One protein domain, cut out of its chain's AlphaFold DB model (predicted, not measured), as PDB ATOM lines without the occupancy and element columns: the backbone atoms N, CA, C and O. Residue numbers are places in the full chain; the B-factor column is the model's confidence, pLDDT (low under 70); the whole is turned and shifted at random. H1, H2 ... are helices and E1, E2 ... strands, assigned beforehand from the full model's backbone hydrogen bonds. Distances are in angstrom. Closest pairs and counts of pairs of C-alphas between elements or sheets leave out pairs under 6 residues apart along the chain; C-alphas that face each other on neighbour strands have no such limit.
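AT A GLANCE: This is residues 3 to 108 of the 109 residues of an uncharacterized protein of Streptococcus agalactiae (UniProt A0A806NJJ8). The four-residue helix H3 lies in the middle of a helical domain, at the foot of the small two-stranded hairpin E1 and E2, while H1, H2 and the longest helix, H6, gather on one side. H4 runs on from H3 away from the hairpin, so that the hairpin's turn and the link after H4 lie at opposite ends of the long axis; beyond H4 the chain folds back through H5 and a long link to H6. The 106 printed residues hold six named helices and two named strands, in the order H1, H2, E1, E2, H3, H4, H5, H6; the sheet, E1 - E2, is antiparallel and the class is mostly helix. The whole is compact, with a radius of gyration of the C-alphas of 14.0 A and spans of 39 by 30 by 20 A.

HOW THE PARTS SIT: H1, residues 7 to 15, touches H2, residues 23 to 29, at a steep tilt of 50 degrees, opposite ways; their closest C-alphas, of Val 14 and Leu 26, are 6.0 A apart. E1, residues 31 to 36, and E2, residues 39 to 44, form an antiparallel hairpin, with N 34 and O 41 within hydrogen-bond range at 2.9 A and N 43 and O 32 at 2.9 A. H3, residues 45 to 48, is the hub, touching three helices. It touches H2, with the closest C-alphas, of Met 28 and Arg 46, 4.6 A apart. H3 and H4, residues 50 to 63, touch only at the corner, where the closest C-alphas, of Arg 46 and Ala 52, are 4.9 A apart. H5, residues 71 to 78, only just touches H4, with 3 pairs of C-alphas within 8 A, the closest being those of Ile 57 and Gln 71 at 6.7 A; they stand about perpendicular, at 85 degrees. H6, residues 91 to 107, touches H3 with residues 94 to 101 alone, closest at the C-alphas of Phe 48 and Asn 98, 5.1 A. H6 also touches H1, with residues 100 to 107 alone, closest at the C-alphas of Ala 7 and Val 104, 5.5 A; the tilt of 37 degrees, the same way, is only just steep. H6 and E1 are near each other, and H4 and H6 are apart. Every O i to N i+4 pair is within hydrogen-bond range in H1, H2, H4, H5 and H6; H3 is too short for such a pair.

IN THESE COORDINATES: H1 begins at C-alpha 7, (54.647, 88.704, 117.415), and is 12.2 A long. H2 measures 10.0 A, E1 15.9 A, E2 16.8 A and H3 5.8 A. H4 is 19.9 A long and ends at C-alpha 63, (47.942, 102.345, 141.921). H5 measures 10.3 A; H6, 24.3 A long, ends at C-alpha 107, (61.004, 85.492, 123.474).

THE WHOLE: The C-alphas farthest apart, of Gly 38 and Arg 65, are 39.5 A apart. The printed part has no cut. The link from H5 to H6, residues 79 to 90, is long. The mean pLDDT of the printed part is 95.2, and no printed residue is under 70.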
ATOM      1  N   ILE A   3      44.231  88.331 112.298       96.69
ATOM      2  CA  ILE A   3      45.187  89.032 113.166       96.69
ATOM      3  C   ILE A   3      46.049  89.970 112.306       96.69
ATOM      4  O   ILE A   3      46.721  89.536 111.371       96.69
ATOM      5  N   LYS A   4      46.016  91.277 112.588       97.25
ATOM      6  CA  LYS A   4      46.782  92.306 111.851       97.25
ATOM      7  C   LYS A   4      48.167  92.552 112.448       97.25
ATOM      8  O   LYS A   4      49.097  92.983 111.757       97.25
ATOM      9  N   THR A   5      48.303  92.296 113.746       96.50
ATOM     10  CA  THR A   5      49.571  92.406 114.470       96.50
ATOM     11  C   THR A   5      50.299  91.064 114.489       96.50
ATOM     12  O   THR A   5      49.682  90.017 114.584       96.50
ATOM     13  N   THR A   6      51.627  91.089 114.409       96.88
ATOM     14  CA  THR A   6      52.481  89.889 114.459       96.88
ATOM     15  C   THR A   6      53.357  89.931 115.706       96.88
ATOM     16  O   THR A   6      53.804  91.029 116.060       96.88
ATOM     17  N   ALA A   7      53.726  88.781 116.275       97.06
ATOM     18  CA  ALA A   7      54.647  88.704 117.415       97.06
ATOM     19  C   ALA A   7      55.945  89.499 117.182       97.06
ATOM     20  O   ALA A   7      56.270  90.389 117.963       97.06
ATOM     21  N   LYS A   8      56.594  89.332 116.018       98.06
ATOM     22  CA  LYS A   8      57.795  90.099 115.618       98.06
ATOM     23  C   LYS A   8      57.640  91.623 115.730       98.06
ATOM     24  O   LYS A   8      58.583  92.320 116.100       98.06
ATOM     25  N   LYS A   9      56.462  92.167 115.396       97.69
ATOM     26  CA  LYS A   9      56.188  93.615 115.504       97.69
ATOM     27  C   LYS A   9      56.097  94.046 116.964       97.69
ATOM     28  O   LYS A   9      56.555  95.137 117.287       97.69
ATOM     29  N   ILE A  10      55.497  93.220 117.818       97.50
ATOM     30  CA  ILE A  10      55.392  93.493 119.250       97.50
ATOM     31  C   ILE A  10      56.770  93.396 119.904       97.50
ATOM     32  O   ILE A  10      57.185  94.351 120.552       97.50
ATOM     33  N   ILE A  11      57.501  92.306 119.665       98.12
ATOM     34  CA  ILE A  11      58.860  92.081 120.175       98.12
ATOM     35  C   ILE A  11      59.753  93.277 119.844       98.12
ATOM     36  O   ILE A  11      60.278  93.923 120.746       98.12
ATOM     37  N   LYS A  12      59.798  93.678 118.566       97.69
ATOM     38  CA  LYS A  12      60.581  94.840 118.132       97.69
ATOM     39  C   LYS A  12      60.166  96.133 118.848       97.69
ATOM     40  O   LYS A  12      61.011  96.987 119.094       97.69
ATOM     41  N   LYS A  13      58.880  96.330 119.156       96.12
ATOM     42  CA  LYS A  13      58.427  97.509 119.917       96.12
ATOM     43  C   LYS A  13      58.893  97.465 121.370       96.12
ATOM     44  O   LYS A  13      59.284  98.502 121.890       96.12
ATOM     45  N   VAL A  14      58.845  96.295 122.004       96.38
ATOM     46  CA  VAL A  14      59.306  96.107 123.386       96.38
ATOM     47  C   VAL A  14      60.821  96.324 123.476       96.38
ATOM     48  O   VAL A  14      61.256  97.097 124.319       96.38
ATOM     49  N   GLU A  15      61.605  95.731 122.572       96.56
ATOM     50  CA  GLU A  15      63.074  95.862 122.532       96.56
ATOM     51  C   GLU A  15      63.544  97.301 122.293       96.56
ATOM     52  O   GLU A  15      64.517  97.745 122.892       96.56
ATOM     53  N   ASN A  16      62.843  98.049 121.437       96.69
ATOM     54  CA  ASN A  16      63.193  99.439 121.127       96.69
ATOM     55  C   ASN A  16      62.562 100.459 122.091       96.69
ATOM     56  O   ASN A  16      62.656 101.664 121.850       96.69
ATOM     57  N   SER A  17      61.864 100.014 123.139       95.44
ATOM     58  CA  SER A  17      61.191 100.922 124.066       95.44
ATOM     59  C   SER A  17      62.195 101.670 124.944       95.44
ATOM     60  O   SER A  17      63.049 101.069 125.588       95.44
ATOM     61  N   THR A  18      62.031 102.989 125.044       94.69
ATOM     62  CA  THR A  18      62.837 103.864 125.912       94.69
ATOM     63  C   THR A  18      62.044 104.403 127.105       94.69
ATOM     64  O   THR A  18      62.445 105.383 127.725       94.69
ATOM     65  N   SER A  19      60.885 103.814 127.421       89.00
ATOM     66  CA  SER A  19      59.928 104.375 128.389       89.00
ATOM     67  C   SER A  19      60.357 104.281 129.859       89.00
ATOM     68  O   SER A  19      59.651 104.789 130.727       89.00
ATOM     69  N   GLY A  20      61.461 103.587 130.159       90.44
ATOM     70  CA  GLY A  20      61.898 103.295 131.529       90.44
ATOM     71  C   GLY A  20      60.982 102.325 132.290       90.44
ATOM     72  O   GLY A  20      61.261 102.002 133.442       90.44
ATOM     73  N   LEU A  21      59.900 101.843 131.667       90.12
ATOM     74  CA  LEU A  21      59.019 100.848 132.269       90.12
ATOM     75  C   LEU A  21      59.685  99.465 132.262       90.12
ATOM     76  O   LEU A  21      60.337  99.110 131.278       90.12
ATOM     77  N   PRO A  22      59.460  98.644 133.304       91.69
ATOM     78  CA  PRO A  22      59.876  97.250 133.295       91.69
ATOM     79  C   PRO A  22      59.370  96.514 132.050       91.69
ATOM     80  O   PRO A  22      58.201  96.634 131.676       91.69
ATOM     81  N   GLN A  23      60.230  95.687 131.454       92.31
ATOM     82  CA  GLN A  23      59.923  94.904 130.252       92.31
ATOM     83  C   GLN A  23      58.639  94.077 130.391       92.31
ATOM     84  O   GLN A  23      57.827  94.038 129.470       92.31
ATOM     85  N   LYS A  24      58.394  93.497 131.575       90.12
ATOM     86  CA  LYS A  24      57.156  92.763 131.869       90.12
ATOM     87  C   LYS A  24      55.908  93.627 131.642       90.12
ATOM     88  O   LYS A  24      54.964  93.162 131.016       90.12
ATOM     89  N   ILE A  25      55.917  94.895 132.070       91.81
ATOM     90  CA  ILE A  25      54.791  95.825 131.856       91.81
ATOM     91  C   ILE A  25      54.633  96.147 130.367       91.81
ATOM     92  O   ILE A  25      53.512  96.160 129.862       91.81
ATOM     93  N   LEU A  26      55.742  96.355 129.652       94.75
ATOM     94  CA  LEU A  26      55.717  96.612 128.209       94.75
ATOM     95  C   LEU A  26      55.093  95.456 127.423       94.75
ATOM     96  O   LEU A  26      54.286  95.695 126.527       94.75
ATOM     97  N   ILE A  27      55.431  94.217 127.781       94.19
ATOM     98  CA  ILE A  27      54.839  93.017 127.181       94.19
ATOM     99  C   ILE A  27      53.348  92.938 127.521       94.19
ATOM    100  O   ILE A  27      52.531  92.745 126.629       94.19
ATOM    101  N   MET A  28      52.975  93.128 128.790       93.38
ATOM    102  CA  MET A  28      51.583  93.037 129.252       93.38
ATOM    103  C   MET A  28      50.643  94.018 128.540       93.38
ATOM    104  O   MET A  28      49.520  93.652 128.186       93.38
ATOM    105  N   GLU A  29      51.100  95.254 128.344       94.94
ATOM    106  CA  GLU A  29      50.309  96.347 127.768       94.94
ATOM    107  C   GLU A  29      50.439  96.460 126.245       94.94
ATOM    108  O   GLU A  29      49.756  97.278 125.622       94.94
ATOM    109  N   ALA A  30      51.285  95.643 125.617       96.19
ATOM    110  CA  ALA A  30      51.395  95.628 124.169       96.19
ATOM    111  C   ALA A  30      50.098  95.122 123.514       96.19
ATOM    112  O   ALA A  30      49.397  94.249 124.026       96.19
ATOM    113  N   LEU A  31      49.772  95.721 122.368       96.69
ATOM    114  CA  LEU A  31      48.484  95.557 121.702       96.69
ATOM    115  C   LEU A  31      48.569  94.573 120.537       96.69
ATOM    116  O   LEU A  31      49.480  94.650 119.712       96.69
ATOM    117  N   ILE A  32      47.559  93.716 120.442       96.81
ATOM    118  CA  ILE A  32      47.242  92.876 119.297       96.81
ATOM    119  C   ILE A  32      46.019  93.483 118.614       96.81
ATOM    120  O   ILE A  32      44.936  93.553 119.194       96.81
ATOM    121  N   GLU A  33      46.189  93.930 117.376       97.62
ATOM    122  CA  GLU A  33      45.079  94.333 116.515       97.62
ATOM    123  C   GLU A  33      44.535  93.129 115.740       97.62
ATOM    124  O   GLU A  33      45.293  92.403 115.084       97.62
ATOM    125  N   VAL A  34      43.216  92.961 115.778       97.50
ATOM    126  CA  VAL A  34      42.468  91.929 115.060       97.50
ATOM    127  C   VAL A  34      41.303  92.543 114.296       97.50
ATOM    128  O   VAL A  34      40.758  93.567 114.698       97.50
ATOM    129  N   GLU A  35      40.903  91.904 113.205       97.62
ATOM    130  CA  GLU A  35      39.705  92.229 112.441       97.62
ATOM    131  C   GLU A  35      38.742  91.038 112.441       97.62
ATOM    132  O   GLU A  35      39.130  89.904 112.135       97.62
ATOM    133  N   LYS A  36      37.483  91.292 112.790       96.00
ATOM    134  CA  LYS A  36      36.392  90.316 112.808       96.00
ATOM    135  C   LYS A  36      35.148  90.994 112.241       96.00
ATOM    136  O   LYS A  36      34.822  92.104 112.647       96.00
ATOM    137  N   ASP A  37      34.514  90.360 111.257       94.75
ATOM    138  CA  ASP A  37      33.272  90.831 110.627       94.75
ATOM    139  C   ASP A  37      33.331  92.297 110.146       94.75
ATOM    140  O   ASP A  37      32.410  93.087 110.333       94.75
ATOM    141  N   GLY A  38      34.466  92.680 109.546       95.62
ATOM    142  CA  GLY A  38      34.711  94.038 109.042       95.62
ATOM    143  C   GLY A  38      35.054  95.077 110.117       95.62
ATOM    144  O   GLY A  38      35.298  96.238 109.793       95.62
ATOM    145  N   VAL A  39      35.119  94.682 111.390       96.75
ATOM    146  CA  VAL A  39      35.434  95.563 112.518       96.75
ATOM    147  C   VAL A  39      36.824  95.253 113.056       96.75
ATOM    148  O   VAL A  39      37.160  94.100 113.306       96.75
ATOM    149  N   SER A  40      37.644  96.287 113.258       97.06
ATOM    150  CA  SER A  40      38.962  96.145 113.888       97.06
ATOM    151  C   SER A  40      38.908  96.477 115.376       97.06
ATOM    152  O   SER A  40      38.287  97.462 115.773       97.06
ATOM    153  N   GLN A  41      39.584  95.672 116.191       97.38
ATOM    154  CA  GLN A  41      39.658  95.832 117.638       97.38
ATOM    155  C   GLN A  41      41.073  95.542 118.133       97.38
ATOM    156  O   GLN A  41      41.757  94.650 117.632       97.38
ATOM    157  N   MET A  42      41.509  96.303 119.134       97.06
ATOM    158  CA  MET A  42      42.768  96.060 119.832       97.06
ATOM    159  C   MET A  42      42.520  95.402 121.188       97.06
ATOM    160  O   MET A  42      41.670  95.857 121.965       97.06
ATOM    161  N   PHE A  43      43.319  94.380 121.468       97.38
ATOM    162  CA  PHE A  43      43.400  93.685 122.747       97.38
ATOM    163  C   PHE A  43      44.813  93.811 123.299       97.38
ATOM    164  O   PHE A  43      45.778  93.837 122.542       97.38
ATOM    165  N   ARG A  44      44.953  93.891 124.614       97.00
ATOM    166  CA  ARG A  44      46.249  93.832 125.282       97.00
ATOM    167  C   ARG A  44      46.675  92.383 125.432       97.00
ATOM    168  O   ARG A  44      45.860  91.513 125.732       97.00
ATOM    169  N   LEU A  45      47.970  92.142 125.309       95.75
ATOM    170  CA  LEU A  45      48.576  90.824 125.465       95.75
ATOM    171  C   LEU A  45      48.215  90.156 126.789       95.75
ATOM    172  O   LEU A  45      47.899  88.966 126.818       95.75
ATOM    173  N   ARG A  46      48.180  90.932 127.880       95.31
ATOM    174  CA  ARG A  46      47.782  90.411 129.191       95.31
ATOM    175  C   ARG A  46      46.388  89.789 129.200       95.31
ATOM    176  O   ARG A  46      46.129  88.949 130.041       95.31
ATOM    177  N   GLU A  47      45.481  90.158 128.298       96.25
ATOM    178  CA  GLU A  47      44.131  89.584 128.279       96.25
ATOM    179  C   GLU A  47      44.106  88.109 127.843       96.25
ATOM    180  O   GLU A  47      43.115  87.416 128.077       96.25
ATOM    181  N   PHE A  48      45.214  87.599 127.298       94.19
ATOM    182  CA  PHE A  48      45.366  86.205 126.879       94.19
ATOM    183  C   PHE A  48      46.326  85.404 127.765       94.19
ATOM    184  O   PHE A  48      46.463  84.206 127.568       94.19
ATOM    185  N   ASN A  49      46.959  86.024 128.768       88.19
ATOM    186  CA  ASN A  49      47.902  85.351 129.661       88.19
ATOM    187  C   ASN A  49      47.514  85.551 131.135       88.19
ATOM    188  O   ASN A  49      47.495  86.671 131.642       88.19
ATOM    189  N   ASP A  50      47.225  84.463 131.849       87.12
ATOM    190  CA  ASP A  50      46.660  84.539 133.203       87.12
ATOM    191  C   ASP A  50      47.626  85.098 134.255       87.12
ATOM    192  O   ASP A  50      47.198  85.779 135.191       87.12
ATOM    193  N   GLU A  51      48.930  84.856 134.115       86.69
ATOM    194  CA  GLU A  51      49.930  85.428 135.024       86.69
ATOM    195  C   GLU A  51      50.026  86.949 134.842       86.69
ATOM    196  O   GLU A  51      50.053  87.710 135.818       86.69
ATOM    197  N   ALA A  52      50.013  87.404 133.589       89.56
ATOM    198  CA  ALA A  52      49.960  88.811 133.236       89.56
ATOM    199  C   ALA A  52      48.682  89.478 133.768       89.56
ATOM    200  O   ALA A  52      48.777  90.556 134.357       89.56
ATOM    201  N   LYS A  53      47.504  88.837 133.655       92.00
ATOM    202  CA  LYS A  53      46.257  89.344 134.266       92.00
ATOM    203  C   LYS A  53      46.420  89.547 135.763       92.00
ATOM    204  O   LYS A  53      46.195  90.649 136.252       92.00
ATOM    205  N   LYS A  54      46.851  88.509 136.488       92.69
ATOM    206  CA  LYS A  54      47.030  88.569 137.949       92.69
ATOM    207  C   LYS A  54      48.000  89.676 138.346       92.69
ATOM    208  O   LYS A  54      47.679  90.491 139.204       92.69
ATOM    209  N   THR A  55      49.142  89.755 137.662       91.94
ATOM    210  CA  THR A  55      50.144  90.803 137.895       91.94
ATOM    211  C   THR A  55      49.548  92.197 137.677       91.94
ATOM    212  O   THR A  55      49.754  93.089 138.495       91.94
ATOM    213  N   HIS A  56      48.768  92.387 136.608       94.75
ATOM    214  CA  HIS A  56      48.116  93.665 136.322       94.75
ATOM    215  C   HIS A  56      47.131  94.059 137.425       94.75
ATOM    216  O   HIS A  56      47.145  95.201 137.871       94.75
ATOM    217  N   ILE A  57      46.310  93.120 137.906       96.25
ATOM    218  CA  ILE A  57      45.356  93.382 138.991       96.25
ATOM    219  C   ILE A  57      46.069  93.840 140.268       96.25
ATOM    220  O   ILE A  57      45.635  94.817 140.878       96.25
ATOM    221  N   GLU A  58      47.179  93.207 140.652       95.06
ATOM    222  CA  GLU A  58      47.943  93.618 141.842       95.06
ATOM    223  C   GLU A  58      48.569  95.014 141.693       95.06
ATOM    224  O   GLU A  58      48.537  95.826 142.628       95.06
ATOM    225  N   ILE A  59      49.062  95.343 140.493       93.81
ATOM    226  CA  ILE A  59      49.523  96.701 140.173       93.81
ATOM    227  C   ILE A  59      48.363  97.690 140.313       93.81
ATOM    228  O   ILE A  59      48.504  98.713 140.983       93.81
ATOM    229  N   MET A  60      47.202  97.382 139.736       95.62
ATOM    230  CA  MET A  60      46.053  98.283 139.749       95.62
ATOM    231  C   MET A  60      45.502  98.508 141.158       95.62
ATOM    232  O   MET A  60      45.268  99.659 141.514       95.62
ATOM    233  N   LYS A  61      45.402  97.472 142.003       97.38
ATOM    234  CA  LYS A  61      45.039  97.629 143.428       97.38
ATOM    235  C   LYS A  61      45.935  98.643 144.137       97.38
ATOM    236  O   LYS A  61      45.442  99.483 144.896       97.38
ATOM    237  N   SER A  62      47.239  98.569 143.869       95.06
ATOM    238  CA  SER A  62      48.247  99.454 144.456       95.06
ATOM    239  C   SER A  62      48.121 100.884 143.923       95.06
ATOM    240  O   SER A  62      48.046 101.834 144.704       95.06
ATOM    241  N   VAL A  63      48.028 101.042 142.599       93.75
ATOM    242  CA  VAL A  63      47.942 102.345 141.921       93.75
ATOM    243  C   VAL A  63      46.653 103.081 142.281       93.75
ATOM    244  O   VAL A  63      46.691 104.263 142.619       93.75
ATOM    245  N   THR A  64      45.510 102.397 142.260       94.50
ATOM    246  CA  THR A  64      44.210 103.018 142.550       94.50
ATOM    247  C   THR A  64      43.902 103.078 144.044       94.50
ATOM    248  O   THR A  64      42.836 103.567 144.416       94.50
ATOM    249  N   ARG A  65      44.777 102.532 144.904       95.69
ATOM    250  CA  ARG A  65      44.546 102.352 146.351       95.69
ATOM    251  C   ARG A  65      43.204 101.673 146.658       95.69
ATOM    252  O   ARG A  65      42.571 101.954 147.673       95.69
ATOM    253  N   ASN A  66      42.763 100.779 145.773       95.88
ATOM    254  CA  ASN A  66      41.486 100.080 145.885       95.88
ATOM    255  C   ASN A  66      41.736  98.579 146.004       95.88
ATOM    256  O   ASN A  66      41.909  97.886 145.007       95.88
ATOM    257  N   GLN A  67      41.688  98.062 147.230       95.06
ATOM    258  CA  GLN A  67      41.886  96.634 147.498       95.06
ATOM    259  C   GLN A  67      40.782  95.742 146.907       95.06
ATOM    260  O   GLN A  67      40.979  94.540 146.758       95.06
ATOM    261  N   LYS A  68      39.633  96.327 146.540       96.38
ATOM    262  CA  LYS A  68      38.524  95.629 145.876       96.38
ATOM    263  C   LYS A  68      38.654  95.614 144.349       96.38
ATOM    264  O   LYS A  68      37.743  95.130 143.689       96.38
ATOM    265  N   TYR A  69      39.732  96.164 143.783       96.25
ATOM    266  CA  TYR A  69      39.974  96.076 142.346       96.25
ATOM    267  C   TYR A  69      40.179  94.612 141.946       96.25
ATOM    268  O   TYR A  69      41.061  93.933 142.476       96.25
ATOM    269  N   ASP A  70      39.347  94.124 141.033       96.12
ATOM    270  CA  ASP A  70      39.292  92.723 140.633       96.12
ATOM    271  C   ASP A  70      39.319  92.557 139.107       96.12
ATOM    272  O   ASP A  70      39.312  93.522 138.336       96.12
ATOM    273  N   GLN A  71      39.361  91.300 138.667       94.62
ATOM    274  CA  GLN A  71      39.391  90.959 137.248       94.62
ATOM    275  C   GLN A  71      38.152  91.468 136.506       94.62
ATOM    276  O   GLN A  71      38.286  92.018 135.420       94.62
ATOM    277  N   LYS A  72      36.962  91.367 137.107       95.31
ATOM    278  CA  LYS A  72      35.718  91.839 136.487       95.31
ATOM    279  C   LYS A  72      35.740  93.350 136.253       95.31
ATOM    280  O   LYS A  72      35.306  93.826 135.206       95.31
ATOM    281  N   THR A  73      36.262  94.115 137.210       96.50
ATOM    282  CA  THR A  73      36.449  95.564 137.074       96.50
ATOM    283  C   THR A  73      37.396  95.878 135.920       96.50
ATOM    284  O   THR A  73      37.080  96.728 135.088       96.50
ATOM    285  N   GLN A  74      38.518  95.161 135.828       96.62
ATOM    286  CA  GLN A  74      39.470  95.320 134.731       96.62
ATOM    287  C   GLN A  74      38.864  94.961 133.367       96.62
ATOM    288  O   GLN A  74      39.015  95.724 132.418       96.62
ATOM    289  N   GLU A  75      38.142  93.846 133.265       95.94
ATOM    290  CA  GLU A  75      37.486  93.405 132.028       95.94
ATOM    291  C   GLU A  75      36.431  94.409 131.557       95.94
ATOM    292  O   GLU A  75      36.373  94.734 130.372       95.94
ATOM    293  N   ASN A  76      35.642  94.975 132.477       96.00
ATOM    294  CA  ASN A  76      34.695  96.044 132.149       96.00
ATOM    295  C   ASN A  76      35.400  97.280 131.569       96.00
ATOM    296  O   ASN A  76      34.875  97.920 130.657       96.00
ATOM    297  N   LEU A  77      36.582  97.624 132.091       95.69
ATOM    298  CA  LEU A  77      37.384  98.737 131.584       95.69
ATOM    299  C   LEU A  77      38.013  98.419 130.227       95.69
ATOM    300  O   LEU A  77      37.957  99.259 129.331       95.69
ATOM    301  N   ASP A  78      38.567  97.220 130.057       96.25
ATOM    302  CA  ASP A  78      39.147  96.775 128.790       96.25
ATOM    303  C   ASP A  78      38.095  96.726 127.680       96.25
ATOM    304  O   ASP A  78      38.357  97.161 126.560       96.25
ATOM    305  N   ASN A  79      36.882  96.278 128.000       96.88
ATOM    306  CA  ASN A  79      35.782  96.168 127.047       96.88
ATOM    307  C   ASN A  79      35.060  97.493 126.775       96.88
ATOM    308  O   ASN A  79      34.235  97.569 125.861       96.88
ATOM    309  N   ARG A  80      35.364  98.562 127.521       95.69
ATOM    310  CA  ARG A  80      34.678  99.845 127.363       95.69
ATOM    311  C   ARG A  80      34.900 100.412 125.958       95.69
ATOM    312  O   ARG A  80      36.011 100.758 125.574       95.69
ATOM    313  N   GLY A  81      33.806 100.557 125.212       94.00
ATOM    314  CA  GLY A  81      33.820 101.098 123.849       94.00
ATOM    315  C   GLY A  81      34.275 100.105 122.777       94.00
ATOM    316  O   GLY A  81      34.327 100.484 121.605       94.00
ATOM    317  N   ARG A  82      34.571  98.850 123.142       96.50
ATOM    318  CA  ARG A  82      34.862  97.805 122.163       96.50
ATOM    319  C   ARG A  82      33.610  97.422 121.388       96.50
ATOM    320  O   ARG A  82      32.507  97.406 121.929       96.50
ATOM    321  N   LYS A  83      33.795  97.109 120.108       96.56
ATOM    322  CA  LYS A  83      32.716  96.615 119.239       96.56
ATOM    323  C   LYS A  83      32.519  95.106 119.350       96.56
ATOM    324  O   LYS A  83      31.421  94.632 119.098       96.56
ATOM    325  N   PHE A  84      33.571  94.395 119.742       96.75
ATOM    326  CA  PHE A  84      33.533  93.009 120.183       96.75
ATOM    327  C   PHE A  84      34.626  92.788 121.231       96.75
ATOM    328  O   PHE A  84      35.602  93.538 121.323       96.75
ATOM    329  N   THR A  85      34.439  91.770 122.044       97.06
ATOM    330  CA  THR A  85      35.219  91.453 123.234       97.06
ATOM    331  C   THR A  85      35.800  90.048 123.118       97.06
ATOM    332  O   THR A  85      35.556  89.334 122.147       97.06
ATOM    333  N   ILE A  86      36.572  89.628 124.119       95.44
ATOM    334  CA  ILE A  86      37.126  88.271 124.153       95.44
ATOM    335  C   ILE A  86      36.025  87.205 124.203       95.44
ATOM    336  O   ILE A  86      36.198  86.147 123.607       95.44
ATOM    337  N   SER A  87      34.883  87.477 124.847       95.25
ATOM    338  CA  SER A  87      33.766  86.522 124.889       95.25
ATOM    339  C   SER A  87      33.061  86.339 123.545       95.25
ATOM    340  O   SER A  87      32.320  85.376 123.388       95.25
ATOM    341  N   ASP A  88      33.299  87.233 122.582       96.69
ATOM    342  CA  ASP A  88      32.763  87.130 121.220       96.69
ATOM    343  C   ASP A  88      33.686  86.316 120.288       96.69
ATOM    344  O   ASP A  88      33.369  86.097 119.113       96.69
ATOM    345  N   LEU A  89      34.852  85.888 120.785       95.88
ATOM    346  CA  LEU A  89      35.791  85.048 120.051       95.88
ATOM    347  C   LEU A  89      35.387  83.578 120.147       95.88
ATOM    348  O   LEU A  89      34.954  83.096 121.196       95.88
ATOM    349  N   THR A  90      35.594  82.834 119.062       97.38
ATOM    350  CA  THR A  90      35.522  81.371 119.138       97.38
ATOM    351  C   THR A  90      36.705  80.817 119.935       97.38
ATOM    352  O   THR A  90      37.720  81.486 120.139       97.38
ATOM    353  N   VAL A  91      36.603  79.555 120.362       96.88
ATOM    354  CA  VAL A  91      37.698  78.869 121.065       96.88
ATOM    355  C   VAL A  91      38.984  78.869 120.233       96.88
ATOM    356  O   VAL A  91      40.064  79.079 120.783       96.88
ATOM    357  N   ASP A  92      38.882  78.669 118.920       97.31
ATOM    358  CA  ASP A  92      40.050  78.637 118.037       97.31
ATOM    359  C   ASP A  92      40.635  80.038 117.819       97.31
ATOM    360  O   ASP A  92      41.846  80.211 117.926       97.31
ATOM    361  N   GLU A  93      39.792  81.062 117.655       96.50
ATOM    362  CA  GLU A  93      40.241  82.461 117.583       96.50
ATOM    363  C   GLU A  93      40.967  82.886 118.871       96.50
ATOM    364  O   GLU A  93      42.024  83.518 118.823       96.50
ATOM    365  N   TYR A  94      40.443  82.497 120.038       96.56
ATOM    366  CA  TYR A  94      41.107  82.737 121.317       96.56
ATOM    367  C   TYR A  94      42.454  82.009 121.407       96.56
ATOM    368  O   TYR A  94      43.446  82.593 121.850       96.56
ATOM    369  N   ARG A  95      42.514  80.740 120.978       96.06
ATOM    370  CA  ARG A  95      43.754  79.948 120.973       96.06
ATOM    371  C   ARG A  95      44.824  80.564 120.081       96.06
ATOM    372  O   ARG A  95      45.975  80.599 120.501       96.06
ATOM    373  N   GLU A  96      44.463  81.076 118.908       95.88
ATOM    374  CA  GLU A  96      45.400  81.767 118.013       95.88
ATOM    375  C   GLU A  96      45.999  83.022 118.666       95.88
ATOM    376  O   GLU A  96      47.214  83.226 118.625       95.88
ATOM    377  N   LEU A  97      45.175  83.842 119.327       96.12
ATOM    378  CA  LEU A  97      45.657  85.038 120.029       96.12
ATOM    379  C   LEU A  97      46.505  84.693 121.249       96.12
ATOM    380  O   LEU A  97      47.526  85.338 121.486       96.12
ATOM    381  N   ASN A  98      46.124  83.653 121.990       95.00
ATOM    382  CA  ASN A  98      46.921  83.128 123.090       95.00
ATOM    383  C   ASN A  98      48.271  82.577 122.602       95.00
ATOM    384  O   ASN A  98      49.293  82.818 123.237       95.00
ATOM    385  N   ALA A  99      48.315  81.885 121.461       94.75
ATOM    386  CA  ALA A  99      49.563  81.399 120.877       94.75
ATOM    387  C   ALA A  99      50.501  82.556 120.505       94.75
ATOM    388  O   ALA A  99      51.663  82.541 120.904       94.75
ATOM    389  N   LEU A 100      49.982  83.597 119.843       95.50
ATOM    390  CA  LEU A 100      50.746  84.818 119.560       95.50
ATOM    391  C   LEU A 100      51.238  85.477 120.855       95.50
ATOM    392  O   LEU A 100      52.376  85.941 120.922       95.50
ATOM    393  N   ALA A 101      50.396  85.509 121.890       93.81
ATOM    394  CA  ALA A 101      50.774  86.074 123.173       93.81
ATOM    395  C   ALA A 101      51.926  85.325 123.838       93.81
ATOM    396  O   ALA A 101      52.876  85.955 124.307       93.81
ATOM    397  N   ASN A 102      51.867  83.996 123.829       92.88
ATOM    398  CA  ASN A 102      52.926  83.159 124.375       92.88
ATOM    399  C   ASN A 102      54.209  83.260 123.546       92.88
ATOM    400  O   ASN A 102      55.267  83.375 124.143       92.88
ATOM    401  N   GLU A 103      54.132  83.356 122.214       95.62
ATOM    402  CA  GLU A 103      55.309  83.589 121.360       95.62
ATOM    403  C   GLU A 103      56.061  84.872 121.761       95.62
ATOM    404  O   GLU A 103      57.285  84.873 121.877       95.62
ATOM    405  N   VAL A 104      55.335  85.966 122.028       95.81
ATOM    406  CA  VAL A 104      55.951  87.213 122.509       95.81
ATOM    407  C   VAL A 104      56.557  87.032 123.898       95.81
ATOM    408  O   VAL A 104      57.662  87.505 124.140       95.81
ATOM    409  N   ILE A 105      55.833  86.398 124.821       90.88
ATOM    410  CA  ILE A 105      56.285  86.221 126.207       90.88
ATOM    411  C   ILE A 105      57.527  85.325 126.267       90.88
ATOM    412  O   ILE A 105      58.475  85.657 126.975       90.88
ATOM    413  N   ASP A 106      57.535  84.224 125.521       92.50
ATOM    414  CA  ASP A 106      58.618  83.242 125.513       92.50
ATOM    415  C   ASP A 106      59.906  83.798 124.897       92.50
ATOM    416  O   ASP A 106      60.987  83.390 125.309       92.50
ATOM    417  N   HIS A 107      59.823  84.780 123.991       96.25
ATOM    418  CA  HIS A 107      61.004  85.492 123.474       96.25
ATOM    419  C   HIS A 107      61.783  86.249 124.565       96.25
ATOM    420  O   HIS A 107      62.977  86.486 124.414       96.25
ATOM    421  N   PHE A 108      61.119  86.650 125.654       92.31
ATOM    422  CA  PHE A 108      61.707  87.466 126.723       92.31
ATOM    423  C   PHE A 108      61.922  86.712 128.047       92.31
ATOM    424  O   PHE A 108      62.205  87.354 129.061       92.31
TER     425      PHE A 108